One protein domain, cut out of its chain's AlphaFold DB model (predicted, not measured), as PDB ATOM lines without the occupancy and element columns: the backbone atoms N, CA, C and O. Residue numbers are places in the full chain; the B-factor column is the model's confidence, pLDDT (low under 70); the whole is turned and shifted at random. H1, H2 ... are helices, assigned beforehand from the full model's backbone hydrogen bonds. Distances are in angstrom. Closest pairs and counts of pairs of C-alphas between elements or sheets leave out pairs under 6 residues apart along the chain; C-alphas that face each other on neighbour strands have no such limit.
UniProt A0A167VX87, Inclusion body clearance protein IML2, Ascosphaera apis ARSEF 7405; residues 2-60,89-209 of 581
ATOM      1  N   ALA A   2      23.354 -38.212 -24.450       71.00
ATOM      2  CA  ALA A   2      23.661 -39.654 -24.530       71.00
ATOM      3  C   ALA A   2      23.922 -40.183 -25.959       71.00
ATOM      4  O   ALA A   2      24.874 -40.925 -26.181       71.00
ATOM      5  N   GLN A   3      23.127 -39.756 -26.948       70.56
ATOM      6  CA  GLN A   3      23.346 -40.120 -28.357       70.56
ATOM      7  C   GLN A   3      24.670 -39.576 -28.912       70.56
ATOM      8  O   GLN A   3      25.350 -40.287 -29.644       70.56
ATOM      9  N   LEU A   4      25.046 -38.350 -28.531       71.62
ATOM     10  CA  LEU A   4      26.312 -37.730 -28.924       71.62
ATOM     11  C   LEU A   4      27.496 -38.481 -28.306       71.62
ATOM     12  O   LEU A   4      28.410 -38.857 -29.025       71.62
ATOM     13  N   MET A   5      27.442 -38.789 -27.006       73.19
ATOM     14  CA  MET A   5      28.483 -39.575 -26.329       73.19
ATOM     15  C   MET A   5      28.615 -40.980 -26.924       73.19
ATOM     16  O   MET A   5      29.722 -41.427 -27.198       73.19
ATOM     17  N   SER A   6      27.497 -41.660 -27.194       72.00
ATOM     18  CA  SER A   6      27.509 -42.972 -27.855       72.00
ATOM     19  C   SER A   6      28.094 -42.904 -29.269       72.00
ATOM     20  O   SER A   6      28.791 -43.831 -29.675       72.00
ATOM     21  N   ALA A   7      27.829 -41.827 -30.012       72.00
ATOM     22  CA  ALA A   7      28.415 -41.610 -31.328       72.00
ATOM     23  C   ALA A   7      29.923 -41.337 -31.236       72.00
ATOM     24  O   ALA A   7      30.692 -41.975 -31.939       72.00
ATOM     25  N   LEU A   8      30.369 -40.464 -30.330       67.19
ATOM     26  CA  LEU A   8      31.793 -40.167 -30.143       67.19
ATOM     27  C   LEU A   8      32.583 -41.412 -29.720       67.19
ATOM     28  O   LEU A   8      33.595 -41.731 -30.336       67.19
ATOM     29  N   ILE A   9      32.078 -42.170 -28.740       69.00
ATOM     30  CA  ILE A   9      32.690 -43.438 -28.309       69.00
ATOM     31  C   ILE A   9      32.704 -44.449 -29.461       69.00
ATOM     32  O   ILE A   9      33.698 -45.138 -29.667       69.00
ATOM     33  N   GLY A  10      31.623 -44.522 -30.240       66.69
ATOM     34  CA  GLY A  10      31.532 -45.434 -31.375       66.69
ATOM     35  C   GLY A  10      32.500 -45.106 -32.518       66.69
ATOM     36  O   GLY A  10      32.951 -46.024 -33.193       66.69
ATOM     37  N   VAL A  11      32.839 -43.827 -32.731       63.38
ATOM     38  CA  VAL A  11      33.856 -43.404 -33.717       63.38
ATOM     39  C   VAL A  11      35.257 -43.823 -33.270       63.38
ATOM     40  O   VAL A  11      36.106 -44.120 -34.104       63.38
ATOM     41  N   LEU A  12      35.494 -43.878 -31.959       63.06
ATOM     42  CA  LEU A  12      36.759 -44.321 -31.370       63.06
ATOM     43  C   LEU A  12      36.863 -45.850 -31.236       63.06
ATOM     44  O   LEU A  12      37.799 -46.349 -30.614       63.06
ATOM     45  N   ASN A  13      35.903 -46.592 -31.786       64.75
ATOM     46  CA  ASN A  13      35.830 -48.034 -31.627       64.75
ATOM     47  C   ASN A  13      36.762 -48.775 -32.604       64.75
ATOM     48  O   ASN A  13      37.198 -48.251 -33.630       64.75
ATOM     49  N   GLU A  14      37.077 -50.027 -32.285       64.06
ATOM     50  CA  GLU A  14      38.158 -50.777 -32.935       64.06
ATOM     51  C   GLU A  14      37.790 -51.261 -34.353       64.06
ATOM     52  O   GLU A  14      38.672 -51.624 -35.141       64.06
ATOM     53  N   THR A  15      36.496 -51.235 -34.716       72.62
ATOM     54  CA  THR A  15      35.980 -51.763 -35.987       72.62
ATOM     55  C   THR A  15      35.391 -50.694 -36.919       72.62
ATOM     56  O   THR A  15      34.735 -49.735 -36.505       72.62
ATOM     57  N   LEU A  16      35.564 -50.901 -38.233       68.19
ATOM     58  CA  LEU A  16      35.001 -50.034 -39.279       68.19
ATOM     59  C   LEU A  16      33.465 -50.004 -39.259       68.19
ATOM     60  O   LEU A  16      32.860 -48.958 -39.485       68.19
ATOM     61  N   LYS A  17      32.825 -51.143 -38.960       76.69
ATOM     62  CA  LYS A  17      31.362 -51.258 -38.892       76.69
ATOM     63  C   LYS A  17      30.786 -50.377 -37.786       76.69
ATOM     64  O   LYS A  17      29.827 -49.643 -38.020       76.69
ATOM     65  N   GLU A  18      31.357 -50.447 -36.589       74.19
ATOM     66  CA  GLU A  18      30.904 -49.629 -35.462       74.19
ATOM     67  C   GLU A  18      31.174 -48.152 -35.709       74.19
ATOM     68  O   GLU A  18      30.300 -47.334 -35.435       74.19
ATOM     69  N   SER A  19      32.308 -47.831 -36.332       69.62
ATOM     70  CA  SER A  19      32.634 -46.467 -36.746       69.62
ATOM     71  C   SER A  19      31.603 -45.914 -37.736       69.62
ATOM     72  O   SER A  19      31.102 -44.809 -37.547       69.62
ATOM     73  N   ALA A  20      31.181 -46.694 -38.738       72.00
ATOM     74  CA  ALA A  20      30.126 -46.296 -39.678       72.00
ATOM     75  C   ALA A  20      28.769 -46.059 -38.986       72.00
ATOM     76  O   ALA A  20      28.105 -45.046 -39.229       72.00
ATOM     77  N   ILE A  21      28.368 -46.953 -38.072       77.94
ATOM     78  CA  ILE A  21      27.152 -46.783 -37.256       77.94
ATOM     79  C   ILE A  21      27.257 -45.520 -36.393       77.94
ATOM     80  O   ILE A  21      26.283 -44.782 -36.226       77.94
ATOM     81  N   ALA A  22      28.436 -45.265 -35.838       77.06
ATOM     82  CA  ALA A  22      28.702 -44.109 -35.008       77.06
ATOM     83  C   ALA A  22      28.617 -42.802 -35.798       77.06
ATOM     84  O   ALA A  22      27.981 -41.864 -35.324       77.06
ATOM     85  N   PHE A  23      29.132 -42.763 -37.030       73.62
ATOM     86  CA  PHE A  23      28.961 -41.621 -37.932       73.62
ATOM     87  C   PHE A  23      27.488 -41.351 -38.252       73.62
ATOM     88  O   PHE A  23      27.049 -40.201 -38.204       73.62
ATOM     89  N   TYR A  24      26.684 -42.392 -38.492       76.44
ATOM     90  CA  TYR A  24      25.238 -42.228 -38.674       76.44
ATOM     91  C   TYR A  24      24.555 -41.650 -37.421       76.44
ATOM     92  O   TYR A  24      23.737 -40.731 -37.511       76.44
ATOM     93  N   LYS A  25      24.915 -42.141 -36.227       80.56
ATOM     94  CA  LYS A  25      24.412 -41.591 -34.956       80.56
ATOM     95  C   LYS A  25      24.860 -40.143 -34.742       80.56
ATOM     96  O   LYS A  25      24.069 -39.347 -34.240       80.56
ATOM     97  N   LEU A  26      26.087 -39.805 -35.136       77.56
ATOM     98  CA  LEU A  26      26.643 -38.455 -35.045       77.56
ATOM     99  C   LEU A  26      25.850 -37.480 -35.917       77.56
ATOM    100  O   LEU A  26      25.464 -36.418 -35.437       77.56
ATOM    101  N   ASN A  27      25.521 -37.885 -37.147       75.19
ATOM    102  CA  ASN A  27      24.643 -37.139 -38.047       75.19
ATOM    103  C   ASN A  27      23.271 -36.883 -37.391       75.19
ATOM    104  O   ASN A  27      22.847 -35.738 -37.230       75.19
ATOM    105  N   LYS A  28      22.604 -37.936 -36.906       79.50
ATOM    106  CA  LYS A  28      21.298 -37.788 -36.245       79.50
ATOM    107  C   LYS A  28      21.362 -36.859 -35.025       79.50
ATOM    108  O   LYS A  28      20.447 -36.059 -34.811       79.50
ATOM    109  N   ALA A  29      22.432 -36.954 -34.235       81.19
ATOM    110  CA  ALA A  29      22.666 -36.073 -33.098       81.19
ATOM    111  C   ALA A  29      22.861 -34.616 -33.546       81.19
ATOM    112  O   ALA A  29      22.236 -33.733 -32.961       81.19
ATOM    113  N   TYR A  30      23.643 -34.373 -34.603       80.50
ATOM    114  CA  TYR A  30      23.844 -33.045 -35.186       80.50
ATOM    115  C   TYR A  30      22.514 -32.405 -35.594       80.50
ATOM    116  O   TYR A  30      22.175 -31.339 -35.086       80.50
ATOM    117  N   SER A  31      21.713 -33.075 -36.434       80.94
ATOM    118  CA  SER A  31      20.437 -32.514 -36.911       80.94
ATOM    119  C   SER A  31      19.451 -32.255 -35.773       80.94
ATOM    120  O   SER A  31      18.639 -31.334 -35.837       80.94
ATOM    121  N   THR A  32      19.501 -33.073 -34.722       84.38
ATOM    122  CA  THR A  32      18.669 -32.871 -33.531       84.38
ATOM    123  C   THR A  32      19.120 -31.633 -32.755       84.38
ATOM    124  O   THR A  32      18.284 -30.817 -32.377       84.38
ATOM    125  N   LEU A  33      20.429 -31.467 -32.544       83.56
ATOM    126  CA  LEU A  33      20.986 -30.314 -31.836       83.56
ATOM    127  C   LEU A  33      20.778 -29.006 -32.604       83.56
ATOM    128  O   LEU A  33      20.445 -28.001 -31.988       83.56
ATOM    129  N   GLU A  34      20.901 -29.022 -33.931       83.06
ATOM    130  CA  GLU A  34      20.633 -27.852 -34.770       83.06
ATOM    131  C   GLU A  34      19.176 -27.383 -34.634       83.06
ATOM    132  O   GLU A  34      18.921 -26.196 -34.428       83.06
ATOM    133  N   LYS A  35      18.213 -28.315 -34.652       86.00
ATOM    134  CA  LYS A  35      16.796 -27.997 -34.413       86.00
ATOM    135  C   LYS A  35      16.557 -27.444 -33.010       86.00
ATOM    136  O   LYS A  35      15.810 -26.483 -32.864       86.00
ATOM    137  N   ILE A  36      17.181 -28.034 -31.986       85.31
ATOM    138  CA  ILE A  36      17.099 -27.526 -30.607       85.31
ATOM    139  C   ILE A  36      17.627 -26.094 -30.545       85.31
ATOM    140  O   ILE A  36      16.950 -25.233 -29.991       85.31
ATOM    141  N   MET A  37      18.765 -25.822 -31.184       83.25
ATOM    142  CA  MET A  37      19.360 -24.488 -31.203       83.25
ATOM    143  C   MET A  37      18.469 -23.454 -31.886       83.25
ATOM    144  O   MET A  37      18.288 -22.367 -31.350       83.25
ATOM    145  N   GLN A  38      17.847 -23.801 -33.014       84.81
ATOM    146  CA  GLN A  38      16.894 -22.913 -33.685       84.81
ATOM    147  C   GLN A  38      15.641 -22.652 -32.834       84.81
ATOM    148  O   GLN A  38      15.153 -21.523 -32.772       84.81
ATOM    149  N   MET A  39      15.095 -23.681 -32.177       85.62
ATOM    150  CA  MET A  39      13.936 -23.519 -31.289       85.62
ATOM    151  C   MET A  39      14.262 -22.610 -30.105       85.62
ATOM    152  O   MET A  39      13.464 -21.742 -29.751       85.62
ATOM    153  N   GLU A  40      15.439 -22.795 -29.518       84.25
ATOM    154  CA  GLU A  40      15.915 -21.998 -28.401       84.25
ATOM    155  C   GLU A  40      16.171 -20.542 -28.806       84.25
ATOM    156  O   GLU A  40      15.676 -19.632 -28.143       84.25
ATOM    157  N   GLU A  41      16.851 -20.308 -29.932       82.69
ATOM    158  CA  GLU A  41      17.103 -18.964 -30.461       82.69
ATOM    159  C   GLU A  41      15.788 -18.194 -30.641       82.69
ATOM    160  O   GLU A  41      15.629 -17.074 -30.150       82.69
ATOM    161  N   ASN A  42      14.790 -18.838 -31.248       85.38
ATOM    162  CA  ASN A  42      13.458 -18.266 -31.419       85.38
ATOM    163  C   ASN A  42      12.763 -17.967 -30.079       85.38
ATOM    164  O   ASN A  42      12.127 -16.917 -29.933       85.38
ATOM    165  N   TYR A  43      12.877 -18.864 -29.095       84.81
ATOM    166  CA  TYR A  43      12.305 -18.677 -27.760       84.81
ATOM    167  C   TYR A  43      12.947 -17.493 -27.022       84.81
ATOM    168  O   TYR A  43      12.232 -16.610 -26.534       84.81
ATOM    169  N   LEU A  44      14.279 -17.421 -27.000       82.38
ATOM    170  CA  LEU A  44      15.028 -16.359 -26.328       82.38
ATOM    171  C   LEU A  44      14.807 -15.003 -27.012       82.38
ATOM    172  O   LEU A  44      14.554 -14.009 -26.332       82.38
ATOM    173  N   LEU A  45      14.784 -14.945 -28.351       83.06
ATOM    174  CA  LEU A  45      14.445 -13.722 -29.091       83.06
ATOM    175  C   LEU A  45      13.019 -13.243 -28.792       83.06
ATOM    176  O   LEU A  45      12.785 -12.039 -28.640       83.06
ATOM    177  N   LYS A  46      12.057 -14.165 -28.678       84.44
ATOM    178  CA  LYS A  46      10.677 -13.834 -28.299       84.44
ATOM    179  C   LYS A  46      10.608 -13.288 -26.871       84.44
ATOM    180  O   LYS A  46       9.919 -12.291 -26.649       84.44
ATOM    181  N   ASN A  47      11.339 -13.884 -25.930       80.69
ATOM    182  CA  ASN A  47      11.432 -13.388 -24.556       80.69
ATOM    183  C   ASN A  47      12.102 -12.010 -24.496       80.69
ATOM    184  O   ASN A  47      11.520 -11.101 -23.915       80.69
ATOM    185  N   LYS A  48      13.228 -11.800 -25.189       81.62
ATOM    186  CA  LYS A  48      13.884 -10.484 -25.302       81.62
ATOM    187  C   LYS A  48      12.939  -9.409 -25.823       81.62
ATOM    188  O   LYS A  48      12.871  -8.318 -25.262       81.62
ATOM    189  N   LYS A  49      12.183  -9.705 -26.887       83.06
ATOM    190  CA  LYS A  49      11.175  -8.779 -27.430       83.06
ATOM    191  C   LYS A  49      10.069  -8.493 -26.412       83.06
ATOM    192  O   LYS A  49       9.683  -7.336 -26.265       83.06
ATOM    193  N   LYS A  50       9.592  -9.511 -25.687       80.38
ATOM    194  CA  LYS A  50       8.578  -9.353 -24.633       80.38
ATOM    195  C   LYS A  50       9.093  -8.497 -23.472       80.38
ATOM    196  O   LYS A  50       8.385  -7.585 -23.057       80.38
ATOM    197  N   ASN A  51      10.316  -8.734 -23.004       79.44
ATOM    198  CA  ASN A  51      10.936  -7.974 -21.919       79.44
ATOM    199  C   ASN A  51      11.198  -6.524 -22.343       79.44
ATOM    200  O   ASN A  51      10.840  -5.605 -21.614       79.44
ATOM    201  N   ARG A  52      11.696  -6.288 -23.568       79.44
ATOM    202  CA  ARG A  52      11.828  -4.931 -24.137       79.44
ATOM    203  C   ARG A  52      10.484  -4.215 -24.245       79.44
ATOM    204  O   ARG A  52      10.406  -3.039 -23.908       79.44
ATOM    205  N   ALA A  53       9.431  -4.904 -24.684       75.81
ATOM    206  CA  ALA A  53       8.089  -4.331 -24.752       75.81
ATOM    207  C   ALA A  53       7.529  -4.007 -23.355       75.81
ATOM    208  O   ALA A  53       6.950  -2.941 -23.170       75.81
ATOM    209  N   ALA A  54       7.747  -4.878 -22.365       73.81
ATOM    210  CA  ALA A  54       7.352  -4.646 -20.975       73.81
ATOM    211  C   ALA A  54       8.137  -3.488 -20.335       73.81
ATOM    212  O   ALA A  54       7.542  -2.627 -19.692       73.81
ATOM    213  N   ALA A  55       9.447  -3.403 -20.578       74.19
ATOM    214  CA  ALA A  55      10.291  -2.302 -20.127       74.19
ATOM    215  C   ALA A  55       9.910  -0.974 -20.802       74.19
ATOM    216  O   ALA A  55       9.862   0.057 -20.140       74.19
ATOM    217  N   ALA A  56       9.576  -0.987 -22.098       71.88
ATOM    218  CA  ALA A  56       9.074   0.187 -22.810       71.88
ATOM    219  C   ALA A  56       7.676   0.609 -22.323       71.88
ATOM    220  O   ALA A  56       7.400   1.801 -22.233       71.88
ATOM    221  N   ALA A  57       6.803  -0.340 -21.971       69.12
ATOM    222  CA  ALA A  57       5.499  -0.058 -21.373       69.12
ATOM    223  C   ALA A  57       5.626   0.486 -19.939       69.12
ATOM    224  O   ALA A  57       4.914   1.417 -19.577       69.12
ATOM    225  N   SER A  58       6.569  -0.034 -19.148       67.00
ATOM    226  CA  SER A  58       6.894   0.465 -17.807       67.00
ATOM    227  C   SER A  58       7.533   1.858 -17.860       67.00
ATOM    228  O   SER A  58       7.102   2.741 -17.123       67.00
ATOM    229  N   LYS A  59       8.450   2.111 -18.808       62.72
ATOM    230  CA  LYS A  59       8.979   3.456 -19.094       62.72
ATOM    231  C   LYS A  59       7.887   4.415 -19.548       62.72
ATOM    232  O   LYS A  59       7.806   5.496 -18.992       62.72
ATOM    233  N   LYS A  60       6.977   4.003 -20.440       58.38
ATOM    234  CA  LYS A  60       5.793   4.805 -20.796       58.38
ATOM    235  C   LYS A  60       4.862   5.051 -19.610       58.38
ATOM    236  O   LYS A  60       4.230   6.095 -19.559       58.38
ATOM    237  N   ASP A  89      24.290 -13.528 -20.444       81.62
ATOM    238  CA  ASP A  89      24.891 -13.960 -19.180       81.62
ATOM    239  C   ASP A  89      23.869 -14.666 -18.268       81.62
ATOM    240  O   ASP A  89      22.666 -14.433 -18.416       81.62
ATOM    241  N   PRO A  90      24.309 -15.508 -17.310       78.94
ATOM    242  CA  PRO A  90      23.408 -16.275 -16.442       78.94
ATOM    243  C   PRO A  90      22.351 -15.438 -15.709       78.94
ATOM    244  O   PRO A  90      21.237 -15.910 -15.511       78.94
ATOM    245  N   GLU A  91      22.684 -14.186 -15.379       80.00
ATOM    246  CA  GLU A  91      21.811 -13.222 -14.691       80.00
ATOM    247  C   GLU A  91      20.798 -12.523 -15.620       80.00
ATOM    248  O   GLU A  91      20.058 -11.634 -15.199       80.00
ATOM    249  N   SER A  92      20.776 -12.876 -16.907       81.12
ATOM    250  CA  SER A  92      19.884 -12.270 -17.893       81.12
ATOM    251  C   SER A  92      18.414 -12.567 -17.591       81.12
ATOM    252  O   SER A  92      18.009 -13.715 -17.400       81.12
ATOM    253  N   ASP A  93      17.580 -11.527 -17.670       81.38
ATOM    254  CA  ASP A  93      16.121 -11.575 -17.480       81.38
ATOM    255  C   ASP A  93      15.382 -12.416 -18.543       81.38
ATOM    256  O   ASP A  93      14.169 -12.643 -18.474       81.38
ATOM    257  N   VAL A  94      16.114 -12.867 -19.562       81.12
ATOM    258  CA  VAL A  94      15.631 -13.749 -20.622       81.12
ATOM    259  C   VAL A  94      15.389 -15.169 -20.094       81.12
ATOM    260  O   VAL A  94      14.492 -15.854 -20.605       81.12
ATOM    261  N   PHE A  95      16.138 -15.593 -19.070       83.81
ATOM    262  CA  PHE A  95      16.000 -16.897 -18.427       83.81
ATOM    263  C   PHE A  95      14.961 -16.828 -17.303       83.81
ATOM    264  O   PHE A  95      15.141 -16.135 -16.306       83.81
ATOM    265  N   LYS A  96      13.857 -17.571 -17.431       81.00
ATOM    266  CA  LYS A  96      12.751 -17.527 -16.452       81.00
ATOM    267  C   LYS A  96      12.881 -18.545 -15.321       81.00
ATOM    268  O   LYS A  96      11.983 -18.653 -14.490       81.00
ATOM    269  N   GLY A  97      13.960 -19.323 -15.307       82.69
ATOM    270  CA  GLY A  97      14.227 -20.313 -14.274       82.69
ATOM    271  C   GLY A  97      15.280 -21.341 -14.680       82.69
ATOM    272  O   GLY A  97      15.840 -21.298 -15.777       82.69
ATOM    273  N   ALA A  98      15.511 -22.309 -13.794       84.75
ATOM    274  CA  ALA A  98      16.561 -23.319 -13.939       84.75
ATOM    275  C   ALA A  98      16.450 -24.167 -15.220       84.75
ATOM    276  O   ALA A  98      17.470 -24.607 -15.745       84.75
ATOM    277  N   PHE A  99      15.238 -24.382 -15.747       86.44
ATOM    278  CA  PHE A  99      15.042 -25.125 -16.997       86.44
ATOM    279  C   PHE A  99      15.586 -24.364 -18.212       86.44
ATOM    280  O   PHE A  99      16.278 -24.957 -19.035       86.44
ATOM    281  N   ASP A 100      15.340 -23.052 -18.295       85.38
ATOM    282  CA  ASP A 100      15.861 -22.216 -19.381       85.38
ATOM    283  C   ASP A 100      17.402 -22.192 -19.343       85.38
ATOM    284  O   ASP A 100      18.052 -22.378 -20.371       85.38
ATOM    285  N   ILE A 101      17.984 -22.081 -18.140       87.38
ATOM    286  CA  ILE A 101      19.437 -22.154 -17.914       87.38
ATOM    287  C   ILE A 101      19.999 -23.519 -18.333       87.38
ATOM    288  O   ILE A 101      21.016 -23.593 -19.028       87.38
ATOM    289  N   PHE A 102      19.352 -24.612 -17.920       88.50
ATOM    290  CA  PHE A 102      19.779 -25.970 -18.251       88.50
ATOM    291  C   PHE A 102      19.743 -26.220 -19.763       88.50
ATOM    292  O   PHE A 102      20.708 -26.739 -20.323       88.50
ATOM    293  N   THR A 103      18.665 -25.812 -20.436       87.56
ATOM    294  CA  THR A 103      18.531 -25.952 -21.891       87.56
ATOM    295  C   THR A 103      19.573 -25.114 -22.624       87.56
ATOM    296  O   THR A 103      20.271 -25.662 -23.475       87.56
ATOM    297  N   HIS A 104      19.753 -23.844 -22.249       89.75
ATOM    298  CA  HIS A 104      20.704 -22.950 -22.913       89.75
ATOM    299  C   HIS A 104      22.154 -23.407 -22.754       89.75
ATOM    300  O   HIS A 104      22.887 -23.553 -23.738       89.75
ATOM    301  N   SER A 105      22.576 -23.693 -21.520       91.12
ATOM    302  CA  SER A 105      23.928 -24.198 -21.250       91.12
ATOM    303  C   SER A 105      24.161 -25.578 -21.882       91.12
ATOM    304  O   SER A 105      25.229 -25.828 -22.440       91.12
ATOM    305  N   GLY A 106      23.154 -26.457 -21.885       91.06
ATOM    306  CA  GLY A 106      23.238 -27.789 -22.484       91.06
ATOM    307  C   GLY A 106      23.310 -27.793 -24.007       91.06
ATOM    308  O   GLY A 106      24.083 -28.573 -24.574       91.06
ATOM    309  N   ALA A 107      22.542 -26.930 -24.675       89.50
ATOM    310  CA  ALA A 107      22.580 -26.790 -26.125       89.50
ATOM    311  C   ALA A 107      23.921 -26.203 -26.588       89.50
ATOM    312  O   ALA A 107      24.560 -26.778 -27.475       89.50
ATOM    313  N   ASN A 108      24.395 -25.146 -25.916       92.06
ATOM    314  CA  ASN A 108      25.707 -24.553 -26.170       92.06
ATOM    315  C   ASN A 108      26.850 -25.553 -25.949       92.06
ATOM    316  O   ASN A 108      27.704 -25.694 -26.822       92.06
ATOM    317  N   LEU A 109      26.832 -26.312 -24.846       93.00
ATOM    318  CA  LEU A 109      27.815 -27.366 -24.590       93.00
ATOM    319  C   LEU A 109      27.800 -28.433 -25.691       93.00
ATOM    320  O   LEU A 109      28.832 -28.715 -26.296       93.00
ATOM    321  N   CYS A 110      26.645 -29.059 -25.940       90.69
ATOM    322  CA  CYS A 110      26.572 -30.223 -26.823       90.69
ATOM    323  C   CYS A 110      26.901 -29.860 -28.273       90.69
ATOM    324  O   CYS A 110      27.632 -30.596 -28.936       90.69
ATOM    325  N   PHE A 111      26.356 -28.749 -28.774       88.50
ATOM    326  CA  PHE A 111      26.616 -28.318 -30.142       88.50
ATOM    327  C   PHE A 111      28.013 -27.705 -30.265       88.50
ATOM    328  O   PHE A 111      28.726 -28.034 -31.208       88.50
ATOM    329  N   GLY A 112      28.459 -26.919 -29.281       91.25
ATOM    330  CA  GLY A 112      29.813 -26.366 -29.243       91.25
ATOM    331  C   GLY A 112      30.894 -27.448 -29.275       91.25
ATOM    332  O   GLY A 112      31.781 -27.409 -30.129       91.25
ATOM    333  N   ALA A 113      30.768 -28.470 -28.421       89.81
ATOM    334  CA  ALA A 113      31.676 -29.615 -28.393       89.81
ATOM    335  C   ALA A 113      31.660 -30.403 -29.711       89.81
ATOM    336  O   ALA A 113      32.715 -30.795 -30.204       89.81
ATOM    337  N   LEU A 114      30.482 -30.606 -30.312       86.25
ATOM    338  CA  LEU A 114      30.358 -31.283 -31.604       86.25
ATOM    339  C   LEU A 114      31.036 -30.493 -32.732       86.25
ATOM    340  O   LEU A 114      31.803 -31.073 -33.499       86.25
ATOM    341  N   MET A 115      30.795 -29.181 -32.822       86.81
ATOM    342  CA  MET A 115      31.409 -28.314 -33.836       86.81
ATOM    343  C   MET A 115      32.931 -28.275 -33.695       86.81
ATOM    344  O   MET A 115      33.644 -28.372 -34.698       86.81
ATOM    345  N   LEU A 116      33.422 -28.189 -32.455       87.50
ATOM    346  CA  LEU A 116      34.848 -28.223 -32.159       87.50
ATOM    347  C   LEU A 116      35.458 -29.575 -32.540       87.50
ATOM    348  O   LEU A 116      36.432 -29.601 -33.292       87.50
ATOM    349  N   PHE A 117      34.855 -30.684 -32.104       82.94
ATOM    350  CA  PHE A 117      35.303 -32.038 -32.433       82.94
ATOM    351  C   PHE A 117      35.400 -32.245 -33.949       82.94
ATOM    352  O   PHE A 117      36.445 -32.640 -34.456       82.94
ATOM    353  N   LEU A 118      34.353 -31.897 -34.700       79.44
ATOM    354  CA  LEU A 118      34.345 -32.025 -36.161       79.44
ATOM    355  C   LEU A 118      35.427 -31.171 -36.841       79.44
ATOM    356  O   LEU A 118      35.880 -31.524 -37.926       79.44
ATOM    357  N   SER A 119      35.852 -30.066 -36.219       79.94
ATOM    358  CA  SER A 119      36.894 -29.190 -36.767       79.94
ATOM    359  C   SER A 119      38.318 -29.728 -36.591       79.94
ATOM    360  O   SER A 119      39.200 -29.363 -37.364       79.94
ATOM    361  N   ILE A 120      38.541 -30.599 -35.601       75.56
ATOM    362  CA  ILE A 120      39.859 -31.180 -35.285       75.56
ATOM    363  C   ILE A 120      40.031 -32.605 -35.830       75.56
ATOM    364  O   ILE A 120      41.120 -33.170 -35.781       75.56
ATOM    365  N   VAL A 121      38.965 -33.196 -36.368       70.62
ATOM    366  CA  VAL A 121      38.994 -34.517 -37.003       70.62
ATOM    367  C   VAL A 121      39.904 -34.490 -38.249       70.62
ATOM    368  O   VAL A 121      39.814 -33.540 -39.031       70.62
ATOM    369  N   PRO A 122      40.766 -35.509 -38.473       64.19
ATOM    370  CA  PRO A 122      41.705 -35.509 -39.595       64.19
ATOM    371  C   PRO A 122      41.025 -35.403 -40.976       64.19
ATOM    372  O   PRO A 122      39.909 -35.908 -41.143       64.19
ATOM    373  N   PRO A 123      41.699 -34.836 -41.999       61.56
ATOM    374  CA  PRO A 123      41.102 -34.547 -43.310       61.56
ATOM    375  C   PRO A 123      40.417 -35.739 -43.992       61.56
ATOM    376  O   PRO A 123      39.329 -35.591 -44.540       61.56
ATOM    377  N   THR A 124      40.990 -36.943 -43.899       58.34
ATOM    378  CA  THR A 124      40.406 -38.172 -44.468       58.34
ATOM    379  C   THR A 124      38.986 -38.436 -43.952       58.34
ATOM    380  O   THR A 124      38.115 -38.872 -44.702       58.34
ATOM    381  N   PHE A 125      38.727 -38.123 -42.682       62.94
ATOM    382  CA  PHE A 125      37.404 -38.248 -42.072       62.94
ATOM    383  C   PHE A 125      36.517 -37.039 -42.362       62.94
ATOM    384  O   PHE A 125      35.307 -37.204 -42.508       62.94
ATOM    385  N   GLN A 126      37.094 -35.837 -42.488       62.47
ATOM    386  CA  GLN A 126      36.336 -34.663 -42.923       62.47
ATOM    387  C   GLN A 126      35.720 -34.887 -44.306       62.47
ATOM    388  O   GLN A 126      34.570 -34.514 -44.505       62.47
ATOM    389  N   THR A 127      36.413 -35.567 -45.226       63.69
ATOM    390  CA  THR A 127      35.853 -35.924 -46.539       63.69
ATOM    391  C   THR A 127      34.589 -36.773 -46.393       63.69
ATOM    392  O   THR A 127      33.554 -36.417 -46.954       63.69
ATOM    393  N   LEU A 128      34.626 -37.830 -45.573       62.84
ATOM    394  CA  LEU A 128      33.462 -38.688 -45.306       62.84
ATOM    395  C   LEU A 128      32.294 -37.913 -44.681       62.84
ATOM    396  O   LEU A 128      31.149 -38.090 -45.086       62.84
ATOM    397  N   LEU A 129      32.582 -37.027 -43.726       65.00
ATOM    398  CA  LEU A 129      31.580 -36.190 -43.061       65.00
ATOM    399  C   LEU A 129      31.001 -35.116 -43.998       65.00
ATOM    400  O   LEU A 129      29.803 -34.831 -43.949       65.00
ATOM    401  N   SER A 130      31.831 -34.563 -44.885       63.94
ATOM    402  CA  SER A 130      31.452 -33.506 -45.826       63.94
ATOM    403  C   SER A 130      30.503 -33.993 -46.920       63.94
ATOM    404  O   SER A 130      29.623 -33.236 -47.323       63.94
ATOM    405  N   ILE A 131      30.614 -35.263 -47.335       63.34
ATOM    406  CA  ILE A 131      29.688 -35.911 -48.283       63.34
ATOM    407  C   ILE A 131      28.257 -35.916 -47.729       63.34
ATOM    408  O   ILE A 131      27.296 -35.816 -48.484       63.34
ATOM    409  N   VAL A 132      28.111 -35.980 -46.404       60.31
ATOM    410  CA  VAL A 132      26.810 -35.964 -45.720       60.31
ATOM    411  C   VAL A 132      26.393 -34.537 -45.308       60.31
ATOM    412  O   VAL A 132      25.352 -34.354 -44.685       60.31
ATOM    413  N   GLY A 133      27.171 -33.512 -45.683       59.56
ATOM    414  CA  GLY A 133      26.860 -32.097 -45.453       59.56
ATOM    415  C   GLY A 133      27.364 -31.512 -44.128       59.56
ATOM    416  O   GLY A 133      27.006 -30.383 -43.799       59.56
ATOM    417  N   PHE A 134      28.208 -32.226 -43.370       67.81
ATOM    418  CA  PHE A 134      28.712 -31.750 -42.074       67.81
ATOM    419  C   PHE A 134      30.069 -31.074 -42.202       67.81
ATOM    420  O   PHE A 134      31.020 -31.648 -42.735       67.81
ATOM    421  N   ARG A 135      30.184 -29.864 -41.651       68.81
ATOM    422  CA  ARG A 135      31.462 -29.166 -41.492       68.81
ATOM    423  C   ARG A 135      31.595 -28.678 -40.060       68.81
ATOM    424  O   ARG A 135      30.694 -28.027 -39.541       68.81
ATOM    425  N   GLY A 136      32.719 -29.011 -39.431       78.31
ATOM    426  CA  GLY A 136      33.091 -28.409 -38.160       78.31
ATOM    427  C   GLY A 136      33.349 -26.914 -38.326       78.31
ATOM    428  O   GLY A 136      33.814 -26.465 -39.373       78.31
ATOM    429  N   ASP A 137      33.064 -26.156 -37.276       84.75
ATOM    430  CA  ASP A 137      33.349 -24.728 -37.172       84.75
ATOM    431  C   ASP A 137      33.963 -24.505 -35.799       84.75
ATOM    432  O   ASP A 137      33.285 -24.493 -34.768       84.75
ATOM    433  N   ARG A 138      35.286 -24.401 -35.809       86.75
ATOM    434  CA  ARG A 138      36.109 -24.288 -34.611       86.75
ATOM    435  C   ARG A 138      35.777 -23.033 -33.819       86.75
ATOM    436  O   ARG A 138      35.605 -23.103 -32.609       86.75
ATOM    437  N   GLU A 139      35.666 -21.900 -34.503       87.69
ATOM    438  CA  GLU A 139      35.421 -20.607 -33.873       87.69
ATOM    439  C   GLU A 139      34.027 -20.564 -33.250       87.69
ATOM    440  O   GLU A 139      33.879 -20.218 -32.075       87.69
ATOM    441  N   ARG A 140      33.006 -20.998 -33.997       87.88
ATOM    442  CA  ARG A 140      31.649 -21.111 -33.458       87.88
ATOM    443  C   ARG A 140      31.597 -22.076 -32.276       87.88
ATOM    444  O   ARG A 140      31.000 -21.741 -31.257       87.88
ATOM    445  N   GLY A 141      32.241 -23.238 -32.393       91.50
ATOM    446  CA  GLY A 141      32.301 -24.237 -31.328       91.50
ATOM    447  C   GLY A 141      32.885 -23.678 -30.030       91.50
ATOM    448  O   GLY A 141      32.271 -23.805 -28.972       91.50
ATOM    449  N   LEU A 142      34.019 -22.977 -30.123       92.81
ATOM    450  CA  LEU A 142      34.675 -22.349 -28.974       92.81
ATOM    451  C   LEU A 142      33.825 -21.243 -28.349       92.81
ATOM    452  O   LEU A 142      33.698 -21.207 -27.129       92.81
ATOM    453  N   ARG A 143      33.193 -20.375 -29.153       92.50
ATOM    454  CA  ARG A 143      32.286 -19.329 -28.640       92.50
ATOM    455  C   ARG A 143      31.133 -19.925 -27.831       92.50
ATOM    456  O   ARG A 143      30.806 -19.406 -26.770       92.50
ATOM    457  N   MET A 144      30.557 -21.031 -28.299       92.69
ATOM    458  CA  MET A 144      29.462 -21.715 -27.605       92.69
ATOM    459  C   MET A 144      29.919 -22.387 -26.310       92.69
ATOM    460  O   MET A 144      29.243 -22.283 -25.292       92.69
ATOM    461  N   LEU A 145      31.087 -23.030 -26.308       95.19
ATOM    462  CA  LEU A 145      31.654 -23.605 -25.084       95.19
ATOM    463  C   LEU A 145      31.966 -22.521 -24.046       95.19
ATOM    464  O   LEU A 145      31.640 -22.676 -22.873       95.19
ATOM    465  N   TRP A 146      32.527 -21.396 -24.488       94.19
ATOM    466  CA  TRP A 146      32.763 -20.221 -23.654       94.19
ATOM    467  C   TRP A 146      31.484 -19.597 -23.103       94.19
ATOM    468  O   TRP A 146      31.500 -19.042 -22.010       94.19
ATOM    469  N   GLN A 147      30.389 -19.671 -23.853       92.75
ATOM    470  CA  GLN A 147      29.082 -19.238 -23.380       92.75
ATOM    471  C   GLN A 147      28.529 -20.210 -22.332       92.75
ATOM    472  O   GLN A 147      28.106 -19.788 -21.260       92.75
ATOM    473  N   ALA A 148      28.592 -21.519 -22.593       94.75
ATOM    474  CA  ALA A 148      28.159 -22.538 -21.643       94.75
ATOM    475  C   ALA A 148      28.957 -22.494 -20.326       94.75
ATOM    476  O   ALA A 148      28.372 -22.697 -19.263       94.75
ATOM    477  N   SER A 149      30.261 -22.198 -20.371       94.44
ATOM    478  CA  SER A 149      31.125 -22.200 -19.183       94.44
ATOM    479  C   SER A 149      30.821 -21.094 -18.169       94.44
ATOM    480  O   SER A 149      31.220 -21.222 -17.013       94.44
ATOM    481  N   LYS A 150      30.063 -20.058 -18.557       92.00
ATOM    482  CA  LYS A 150      29.590 -19.006 -17.642       92.00
ATOM    483  C   LYS A 150      28.562 -19.508 -16.626       92.00
ATOM    484  O   LYS A 150      28.401 -18.900 -15.576       92.00
ATOM    485  N   PHE A 151      27.839 -20.583 -16.939       91.56
ATOM    486  CA  PHE A 151      26.719 -21.041 -16.120       91.56
ATOM    487  C   PHE A 151      27.190 -21.879 -14.930       91.56
ATOM    488  O   PHE A 151      28.033 -22.774 -15.060       91.56
ATOM    489  N   ASP A 152      26.600 -21.619 -13.759       90.44
ATOM    490  CA  ASP A 152      26.935 -22.320 -12.519       90.44
ATOM    491  C   ASP A 152      26.231 -23.677 -12.394       90.44
ATOM    492  O   ASP A 152      25.337 -23.894 -11.581       90.44
ATOM    493  N   ASN A 153      26.590 -24.600 -13.285       90.94
ATOM    494  CA  ASN A 153      26.079 -25.963 -13.284       90.94
ATOM    495  C   ASN A 153      27.114 -26.956 -13.847       90.94
ATOM    496  O   ASN A 153      28.176 -26.582 -14.354       90.94
ATOM    497  N   LEU A 154      26.793 -28.252 -13.779       90.25
ATOM    498  CA  LEU A 154      27.656 -29.319 -14.299       90.25
ATOM    499  C   LEU A 154      27.951 -29.169 -15.805       90.25
ATOM    500  O   LEU A 154      29.035 -29.530 -16.254       90.25
ATOM    501  N   LEU A 155      27.016 -28.632 -16.592       93.38
ATOM    502  CA  LEU A 155      27.193 -28.457 -18.037       93.38
ATOM    503  C   LEU A 155      28.228 -27.364 -18.329       93.38
ATOM    504  O   LEU A 155      29.105 -27.565 -19.167       93.38
ATOM    505  N   GLY A 156      28.183 -26.257 -17.586       93.75
ATOM    506  CA  GLY A 156      29.200 -25.212 -17.641       93.75
ATOM    507  C   GLY A 156      30.567 -25.707 -17.179       93.75
ATOM    508  O   GLY A 156      31.576 -25.394 -17.807       93.75
ATOM    509  N   ALA A 157      30.612 -26.569 -16.158       94.06
ATOM    510  CA  ALA A 157      31.845 -27.235 -15.741       94.06
ATOM    511  C   ALA A 157      32.431 -28.120 -16.861       94.06
ATOM    512  O   ALA A 157      33.602 -27.984 -17.201       94.06
ATOM    513  N   ILE A 158      31.628 -28.970 -17.511       94.00
ATOM    514  CA  ILE A 158      32.095 -29.806 -18.636       94.00
ATOM    515  C   ILE A 158      32.556 -28.940 -19.819       94.00
ATOM    516  O   ILE A 158      33.553 -29.265 -20.461       94.00
ATOM    517  N   ALA A 159      31.872 -27.824 -20.097       95.44
ATOM    518  CA  ALA A 159      32.303 -26.876 -21.123       95.44
ATOM    519  C   ALA A 159      33.663 -26.252 -20.778       95.44
ATOM    520  O   ALA A 159      34.530 -26.159 -21.644       95.44
ATOM    521  N   GLY A 160      33.868 -25.886 -19.508       95.56
ATOM    522  CA  GLY A 160      35.148 -25.402 -18.997       95.56
ATOM    523  C   GLY A 160      36.281 -26.411 -19.183       95.56
ATOM    524  O   GLY A 160      37.353 -26.037 -19.650       95.56
ATOM    525  N   LEU A 161      36.026 -27.692 -18.904       94.56
ATOM    526  CA  LEU A 161      37.002 -28.760 -19.138       94.56
ATOM    527  C   LEU A 161      37.342 -28.899 -20.629       94.56
ATOM    528  O   LEU A 161      38.512 -28.910 -20.982       94.56
ATOM    529  N   ALA A 162      36.337 -28.905 -21.514       93.75
ATOM    530  CA  ALA A 162      36.560 -28.985 -22.961       93.75
ATOM    531  C   ALA A 162      37.378 -27.800 -23.511       93.75
ATOM    532  O   ALA A 162      38.170 -27.974 -24.437       93.75
ATOM    533  N   LEU A 163      37.191 -26.600 -22.950       95.25
ATOM    534  CA  LEU A 163      37.992 -25.420 -23.284       95.25
ATOM    535  C   LEU A 163      39.440 -25.575 -22.815       95.25
ATOM    536  O   LEU A 163      40.349 -25.356 -23.614       95.25
ATOM    537  N   LEU A 164      39.654 -25.959 -21.553       94.12
ATOM    538  CA  LEU A 164      40.993 -26.175 -20.997       94.12
ATOM    539  C   LEU A 164      41.741 -27.262 -21.776       94.12
ATOM    540  O   LEU A 164      42.842 -26.996 -22.251       94.12
ATOM    541  N   ASP A 165      41.107 -28.408 -22.036       90.38
ATOM    542  CA  ASP A 165      41.671 -29.480 -22.863       90.38
ATOM    543  C   ASP A 165      42.052 -28.968 -24.261       90.38
ATOM    544  O   ASP A 165      43.166 -29.193 -24.732       90.38
ATOM    545  N   TYR A 166      41.157 -28.237 -24.938       90.94
ATOM    546  CA  TYR A 166      41.442 -27.704 -26.270       90.94
ATOM    547  C   TYR A 166      42.632 -26.738 -26.263       90.94
ATOM    548  O   TYR A 166      43.583 -26.901 -27.032       90.94
ATOM    549  N   TYR A 167      42.599 -25.722 -25.404       91.06
ATOM    550  CA  TYR A 167      43.627 -24.691 -25.407       91.06
ATOM    551  C   TYR A 167      44.962 -25.213 -24.866       91.06
ATOM    552  O   TYR A 167      45.994 -24.975 -25.493       91.06
ATOM    553  N   ASN A 168      44.966 -25.960 -23.761       88.69
ATOM    554  CA  ASN A 168      46.193 -26.478 -23.156       88.69
ATOM    555  C   ASN A 168      46.787 -27.639 -23.966       88.69
ATOM    556  O   ASN A 168      47.993 -27.653 -24.198       88.69
ATOM    557  N   ALA A 169      45.985 -28.593 -24.450       82.88
ATOM    558  CA  ALA A 169      46.531 -29.757 -25.153       82.88
ATOM    559  C   ALA A 169      46.792 -29.501 -26.646       82.88
ATOM    560  O   ALA A 169      47.758 -30.039 -27.189       82.88
ATOM    561  N   ILE A 170      45.967 -28.693 -27.325       83.69
ATOM    562  CA  ILE A 170      46.078 -28.477 -28.780       83.69
ATOM    563  C   ILE A 170      46.780 -27.161 -29.100       83.69
ATOM    564  O   ILE A 170      47.753 -27.167 -29.853       83.69
ATOM    565  N   ILE A 171      46.314 -26.036 -28.544       86.75
ATOM    566  CA  ILE A 171      46.873 -24.724 -28.901       86.75
ATOM    567  C   ILE A 171      48.273 -24.532 -28.318       86.75
ATOM    568  O   ILE A 171      49.186 -24.256 -29.089       86.75
ATOM    569  N   ARG A 172      48.489 -24.734 -27.007       85.94
ATOM    570  CA  ARG A 172      49.839 -24.563 -26.421       85.94
ATOM    571  C   ARG A 172      50.861 -25.525 -27.007       85.94
ATOM    572  O   ARG A 172      52.035 -25.202 -27.062       85.94
ATOM    573  N   SER A 173      50.437 -26.710 -27.444       82.56
ATOM    574  CA  SER A 173      51.343 -27.709 -28.017       82.56
ATOM    575  C   SER A 173      51.713 -27.443 -29.486       82.56
ATOM    576  O   SER A 173      52.540 -28.177 -30.050       82.56
ATOM    577  N   ALA A 174      51.113 -26.413 -30.098       85.81
ATOM    578  CA  ALA A 174      51.421 -25.902 -31.425       85.81
ATOM    579  C   ALA A 174      52.282 -24.629 -31.328       85.81
ATOM    580  O   ALA A 174      52.013 -23.739 -30.532       85.81
ATOM    581  N   ILE A 175      53.315 -24.541 -32.168       86.00
ATOM    582  CA  ILE A 175      54.248 -23.400 -32.188       86.00
ATOM    583  C   ILE A 175      53.783 -22.325 -33.177       86.00
ATOM    584  O   ILE A 175      53.825 -21.135 -32.876       86.00
ATOM    585  N   ILE A 176      53.309 -22.751 -34.351       89.75
ATOM    586  CA  ILE A 176      52.739 -21.872 -35.376       89.75
ATOM    587  C   ILE A 176      51.258 -21.667 -35.060       89.75
ATOM    588  O   ILE A 176      50.397 -22.463 -35.447       89.75
ATOM    589  N   ILE A 177      50.979 -20.597 -34.329       86.62
ATOM    590  CA  ILE A 177      49.652 -20.200 -33.854       86.62
ATOM    591  C   ILE A 177      49.424 -18.710 -34.117       86.62
ATOM    592  O   ILE A 177      50.401 -17.984 -34.297       86.62
ATOM    593  N   PRO A 178      48.165 -18.237 -34.164       82.88
ATOM    594  CA  PRO A 178      47.890 -16.814 -34.317       82.88
ATOM    595  C   PRO A 178      48.578 -16.003 -33.217       82.88
ATOM    596  O   PRO A 178      48.589 -16.430 -32.060       82.88
ATOM    597  N   ASP A 179      49.135 -14.848 -33.586       80.12
ATOM    598  CA  ASP A 179      49.783 -13.950 -32.632       80.12
ATOM    599  C   ASP A 179      48.784 -13.531 -31.545       80.12
ATOM    600  O   ASP A 179      47.581 -13.403 -31.797       80.12
ATOM    601  N   LEU A 180      49.281 -13.341 -30.321       71.00
ATOM    602  CA  LEU A 180      48.445 -12.952 -29.191       71.00
ATOM    603  C   LEU A 180      47.728 -11.633 -29.510       71.00
ATOM    604  O   LEU A 180      48.364 -10.614 -29.779       71.00
ATOM    605  N   SER A 181      46.395 -11.657 -29.483       65.44
ATOM    606  CA  SER A 181      45.564 -10.462 -29.608       65.44
ATOM    607  C   SER A 181      44.945 -10.133 -28.255       65.44
ATOM    608  O   SER A 181      44.518 -11.032 -27.539       65.44
ATOM    609  N   GLY A 182      44.884  -8.849 -27.901       56.44
ATOM    610  CA  GLY A 182      44.321  -8.412 -26.617       56.44
ATOM    611  C   GLY A 182      42.794  -8.526 -26.516       56.44
ATOM    612  O   GLY A 182      42.241  -8.314 -25.444       56.44
ATOM    613  N   ASP A 183      42.094  -8.848 -27.610       66.88
ATOM    614  CA  ASP A 183      40.632  -8.977 -27.642       66.88
ATOM    615  C   ASP A 183      40.220 -10.418 -27.988       66.88
ATOM    616  O   ASP A 183      39.770 -10.740 -29.093       66.88
ATOM    617  N   HIS A 184      40.384 -11.308 -27.009       66.56
ATOM    618  CA  HIS A 184      40.007 -12.720 -27.112       66.56
ATOM    619  C   HIS A 184      38.488 -12.947 -27.220       66.56
ATOM    620  O   HIS A 184      38.052 -14.050 -27.566       66.56
ATOM    621  N   GLU A 185      37.659 -11.936 -26.929       64.62
ATOM    622  CA  GLU A 185      36.224 -12.011 -27.215       64.62
ATOM    623  C   GLU A 185      35.965 -11.945 -28.722       64.62
ATOM    624  O   GLU A 185      35.039 -12.594 -29.223       64.62
ATOM    625  N   LYS A 186      36.812 -11.226 -29.467       66.88
ATOM    626  CA  LYS A 186      36.752 -11.164 -30.929       66.88
ATOM    627  C   LYS A 186      37.509 -12.291 -31.619       66.88
ATOM    628  O   LYS A 186      36.970 -12.783 -32.605       66.88
ATOM    629  N   ASP A 187      38.651 -12.758 -31.109       75.56
ATOM    630  CA  ASP A 187      39.384 -13.887 -31.710       75.56
ATOM    631  C   ASP A 187      39.655 -15.044 -30.732       75.56
ATOM    632  O   ASP A 187      40.683 -15.114 -30.055       75.56
ATOM    633  N   VAL A 188      38.757 -16.032 -30.750       81.19
ATOM    634  CA  VAL A 188      38.868 -17.282 -29.974       81.19
ATOM    635  C   VAL A 188      39.935 -18.250 -30.507       81.19
ATOM    636  O   VAL A 188      40.132 -19.317 -29.927       81.19
ATOM    637  N   SER A 189      40.596 -17.924 -31.622       73.75
ATOM    638  CA  SER A 189      41.631 -18.766 -32.238       73.75
ATOM    639  C   SER A 189      42.999 -18.618 -31.569       73.75
ATOM    640  O   SER A 189      43.866 -19.465 -31.786       73.75
ATOM    641  N   THR A 190      43.190 -17.542 -30.804       80.81
ATOM    642  CA  THR A 190      44.368 -17.286 -29.964       80.81
ATOM    643  C   THR A 190      44.235 -18.014 -28.624       80.81
ATOM    644  O   THR A 190      43.136 -18.423 -28.257       80.81
ATOM    645  N   TYR A 191      45.333 -18.204 -27.890       86.62
ATOM    646  CA  TYR A 191      45.302 -18.790 -26.544       86.62
ATOM    647  C   TYR A 191      44.987 -17.699 -25.498       86.62
ATOM    648  O   TYR A 191      45.807 -16.797 -25.319       86.62
ATOM    649  N   PRO A 192      43.824 -17.741 -24.818       87.62
ATOM    650  CA  PRO A 192      43.382 -16.658 -23.946       87.62
ATOM    651  C   PRO A 192      43.859 -16.871 -22.503       87.62
ATOM    652  O   PRO A 192      43.105 -17.381 -21.670       87.62
ATOM    653  N   VAL A 193      45.111 -16.489 -22.225       84.88
ATOM    654  CA  VAL A 193      45.828 -16.745 -20.956       84.88
ATOM    655  C   VAL A 193      44.977 -16.383 -19.730       84.88
ATOM    656  O   VAL A 193      44.601 -17.273 -18.963       84.88
ATOM    657  N   ASP A 194      44.595 -15.113 -19.577       86.25
ATOM    658  CA  ASP A 194      43.865 -14.610 -18.399       86.25
ATOM    659  C   ASP A 194      42.516 -15.303 -18.217       86.25
ATOM    660  O   ASP A 194      42.074 -15.615 -17.107       86.25
ATOM    661  N   ARG A 195      41.842 -15.575 -19.337       89.94
ATOM    662  CA  ARG A 195      40.515 -16.181 -19.336       89.94
ATOM    663  C   ARG A 195      40.569 -17.632 -18.873       89.94
ATOM    664  O   ARG A 195      39.657 -18.070 -18.174       89.94
ATOM    665  N   LEU A 196      41.616 -18.369 -19.247       92.75
ATOM    666  CA  LEU A 196      41.833 -19.748 -18.806       92.75
ATOM    667  C   LEU A 196      42.248 -19.809 -17.338       92.75
ATOM    668  O   LEU A 196      41.693 -20.623 -16.603       92.75
ATOM    669  N   HIS A 197      43.133 -18.915 -16.889       91.88
ATOM    670  CA  HIS A 197      43.494 -18.805 -15.473       91.88
ATOM    671  C   HIS A 197      42.280 -18.483 -14.600       91.88
ATOM    672  O   HIS A 197      42.042 -19.160 -13.596       91.88
ATOM    673  N   LYS A 198      41.458 -17.508 -15.013       93.38
ATOM    674  CA  LYS A 198      40.203 -17.180 -14.328       93.38
ATOM    675  C   LYS A 198      39.246 -18.371 -14.313       93.38
ATOM    676  O   LYS A 198      38.775 -18.747 -13.245       93.38
ATOM    677  N   LEU A 199      39.015 -19.000 -15.470       94.94
ATOM    678  CA  LEU A 199      38.161 -20.184 -15.580       94.94
ATOM    679  C   LEU A 199      38.617 -21.284 -14.614       94.94
ATOM    680  O   LEU A 199      37.805 -21.804 -13.854       94.94
ATOM    681  N   LEU A 200      39.908 -21.619 -14.608       95.56
ATOM    682  CA  LEU A 200      40.455 -22.652 -13.737       95.56
ATOM    683  C   LEU A 200      40.324 -22.279 -12.255       95.56
ATOM    684  O   LEU A 200      39.933 -23.124 -11.449       95.56
ATOM    685  N   LYS A 201      40.608 -21.025 -11.885       95.06
ATOM    686  CA  LYS A 201      40.443 -20.523 -10.513       95.06
ATOM    687  C   LYS A 201      38.992 -20.641 -10.044       95.06
ATOM    688  O   LYS A 201      38.743 -21.149  -8.947       95.06
ATOM    689  N   ASP A 202      38.043 -20.251 -10.890       93.69
ATOM    690  CA  ASP A 202      36.613 -20.372 -10.612       93.69
ATOM    691  C   ASP A 202      36.229 -21.856 -10.451       93.69
ATOM    692  O   ASP A 202      35.603 -22.238  -9.460       93.69
ATOM    693  N   MET A 203      36.688 -22.740 -11.349       94.62
ATOM    694  CA  MET A 203      36.445 -24.185 -11.244       94.62
ATOM    695  C   MET A 203      37.010 -24.795  -9.957       94.62
ATOM    696  O   MET A 203      36.319 -25.569  -9.294       94.62
ATOM    697  N   ARG A 204      38.243 -24.443  -9.579       93.25
ATOM    698  CA  ARG A 204      38.895 -24.932  -8.354       93.25
ATOM    699  C   ARG A 204      38.209 -24.426  -7.091       93.25
ATOM    700  O   ARG A 204      38.173 -25.147  -6.101       93.25
ATOM    701  N   THR A 205      37.634 -23.227  -7.130       93.31
ATOM    702  CA  THR A 205      36.849 -22.688  -6.011       93.31
ATOM    703  C   THR A 205      35.545 -23.466  -5.846       93.31
ATOM    704  O   THR A 205      35.222 -23.919  -4.750       93.31
ATOM    705  N   ARG A 206      34.822 -23.698  -6.949       91.06
ATOM    706  CA  ARG A 206      33.527 -24.399  -6.939       91.06
ATOM    707  C   ARG A 206      33.648 -25.896  -6.656       91.06
ATOM    708  O   ARG A 206      32.798 -26.476  -5.990       91.06
ATOM    709  N   PHE A 207      34.705 -26.528  -7.156       90.25
ATOM    710  CA  PHE A 207      34.923 -27.973  -7.092       90.25
ATOM    711  C   PHE A 207      36.278 -28.296  -6.452       90.25
ATOM    712  O   PHE A 207      37.098 -29.010  -7.030       90.25
ATOM    713  N   SER A 208      36.511 -27.790  -5.242       88.88
ATOM    714  CA  SER A 208      37.808 -27.843  -4.542       88.88
ATOM    715  C   SER A 208      38.383 -29.241  -4.299       88.88
ATOM    716  O   SER A 208      39.591 -29.386  -4.135       88.88
ATOM    717  N   LYS A 209      37.544 -30.282  -4.308       87.69
ATOM    718  CA  LYS A 209      37.960 -31.690  -4.157       87.69
ATOM    719  C   LYS A 209      38.170 -32.423  -5.489       87.69
ATOM    720  O   LYS A 209      38.508 -33.604  -5.490       87.69
TER     721      LYS A 209
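Overview. This is residues 2 to 60 and 89 to 209 of the 581 residues of the protein "Inclusion body clearance protein IML2" of Ascosphaera apis ARSEF 7405 (UniProt A0A167VX87). Long helix H2 runs past one side of a small up-and-down bundle, H3, H5 and H6, and sticks out beyond it with residues 52 to 60. H1 folds back on H2 near its start, H7 packs on H6 on the bundle's side away from H2, and H4 lies off one end. The printed part has 180 residues with seven named helices, H1 to H7 in order, and no named strand: all helix. It is compact, with a radius of gyration of the C-alphas of 18.4 A, yet elongated, spanning 64 by 35 by 35 A.

Arrangement. H1, residues 2 to 11, and H2, residues 16 to 60, form a hairpin; H2 touches H1 with residues 18 to 29 alone, closest at the C-alphas of Ala 7 and Ala 22, 4.5 A. H3, residues 98 to 120, touches H2 at Phe 111 and Leu 33, their closest C-alphas 6.2 A apart, at a steep tilt of 44 degrees. H4, residues 123 to 131, is close to H3 but not clearly touching, with C-alphas 118 and 126 closest at 7.5 A. H5, residues 138 to 148, touches H3, opposite ways at a shallow tilt of 24 degrees; the closest C-alphas, Gly 112 and Gly 141, are 3.9 A apart. H6, residues 154 to 171, touches H3 through Ala 159 and Leu 109, closest C-alphas 5.7 A apart. H7, residues 193 to 206, forms a hairpin with H6; their closest C-alphas, Leu 196 and Leu 164, are 6.8 A apart. Every O i to N i+4 pair is within hydrogen-bond range in H1, H2, H3, H5, H6 and H7, and 4 of 5 in H4.

Along the chain. H1 begins at C-alpha 2 (23.661, -39.654, -24.530). H2 measures 64.8 A, H3 32.6 A and H6 24.6 A. H7 ends at C-alpha 206 (33.527, -24.399, -6.939).

Size, cuts and confidence. Residues 61 to 88 are not printed; C-alphas 60 and 89 are 26.8 A apart across the cut. H6 to H7 is a long link of 21 residues. Confidence is under 70 in 33 residues, among them 122 to 135.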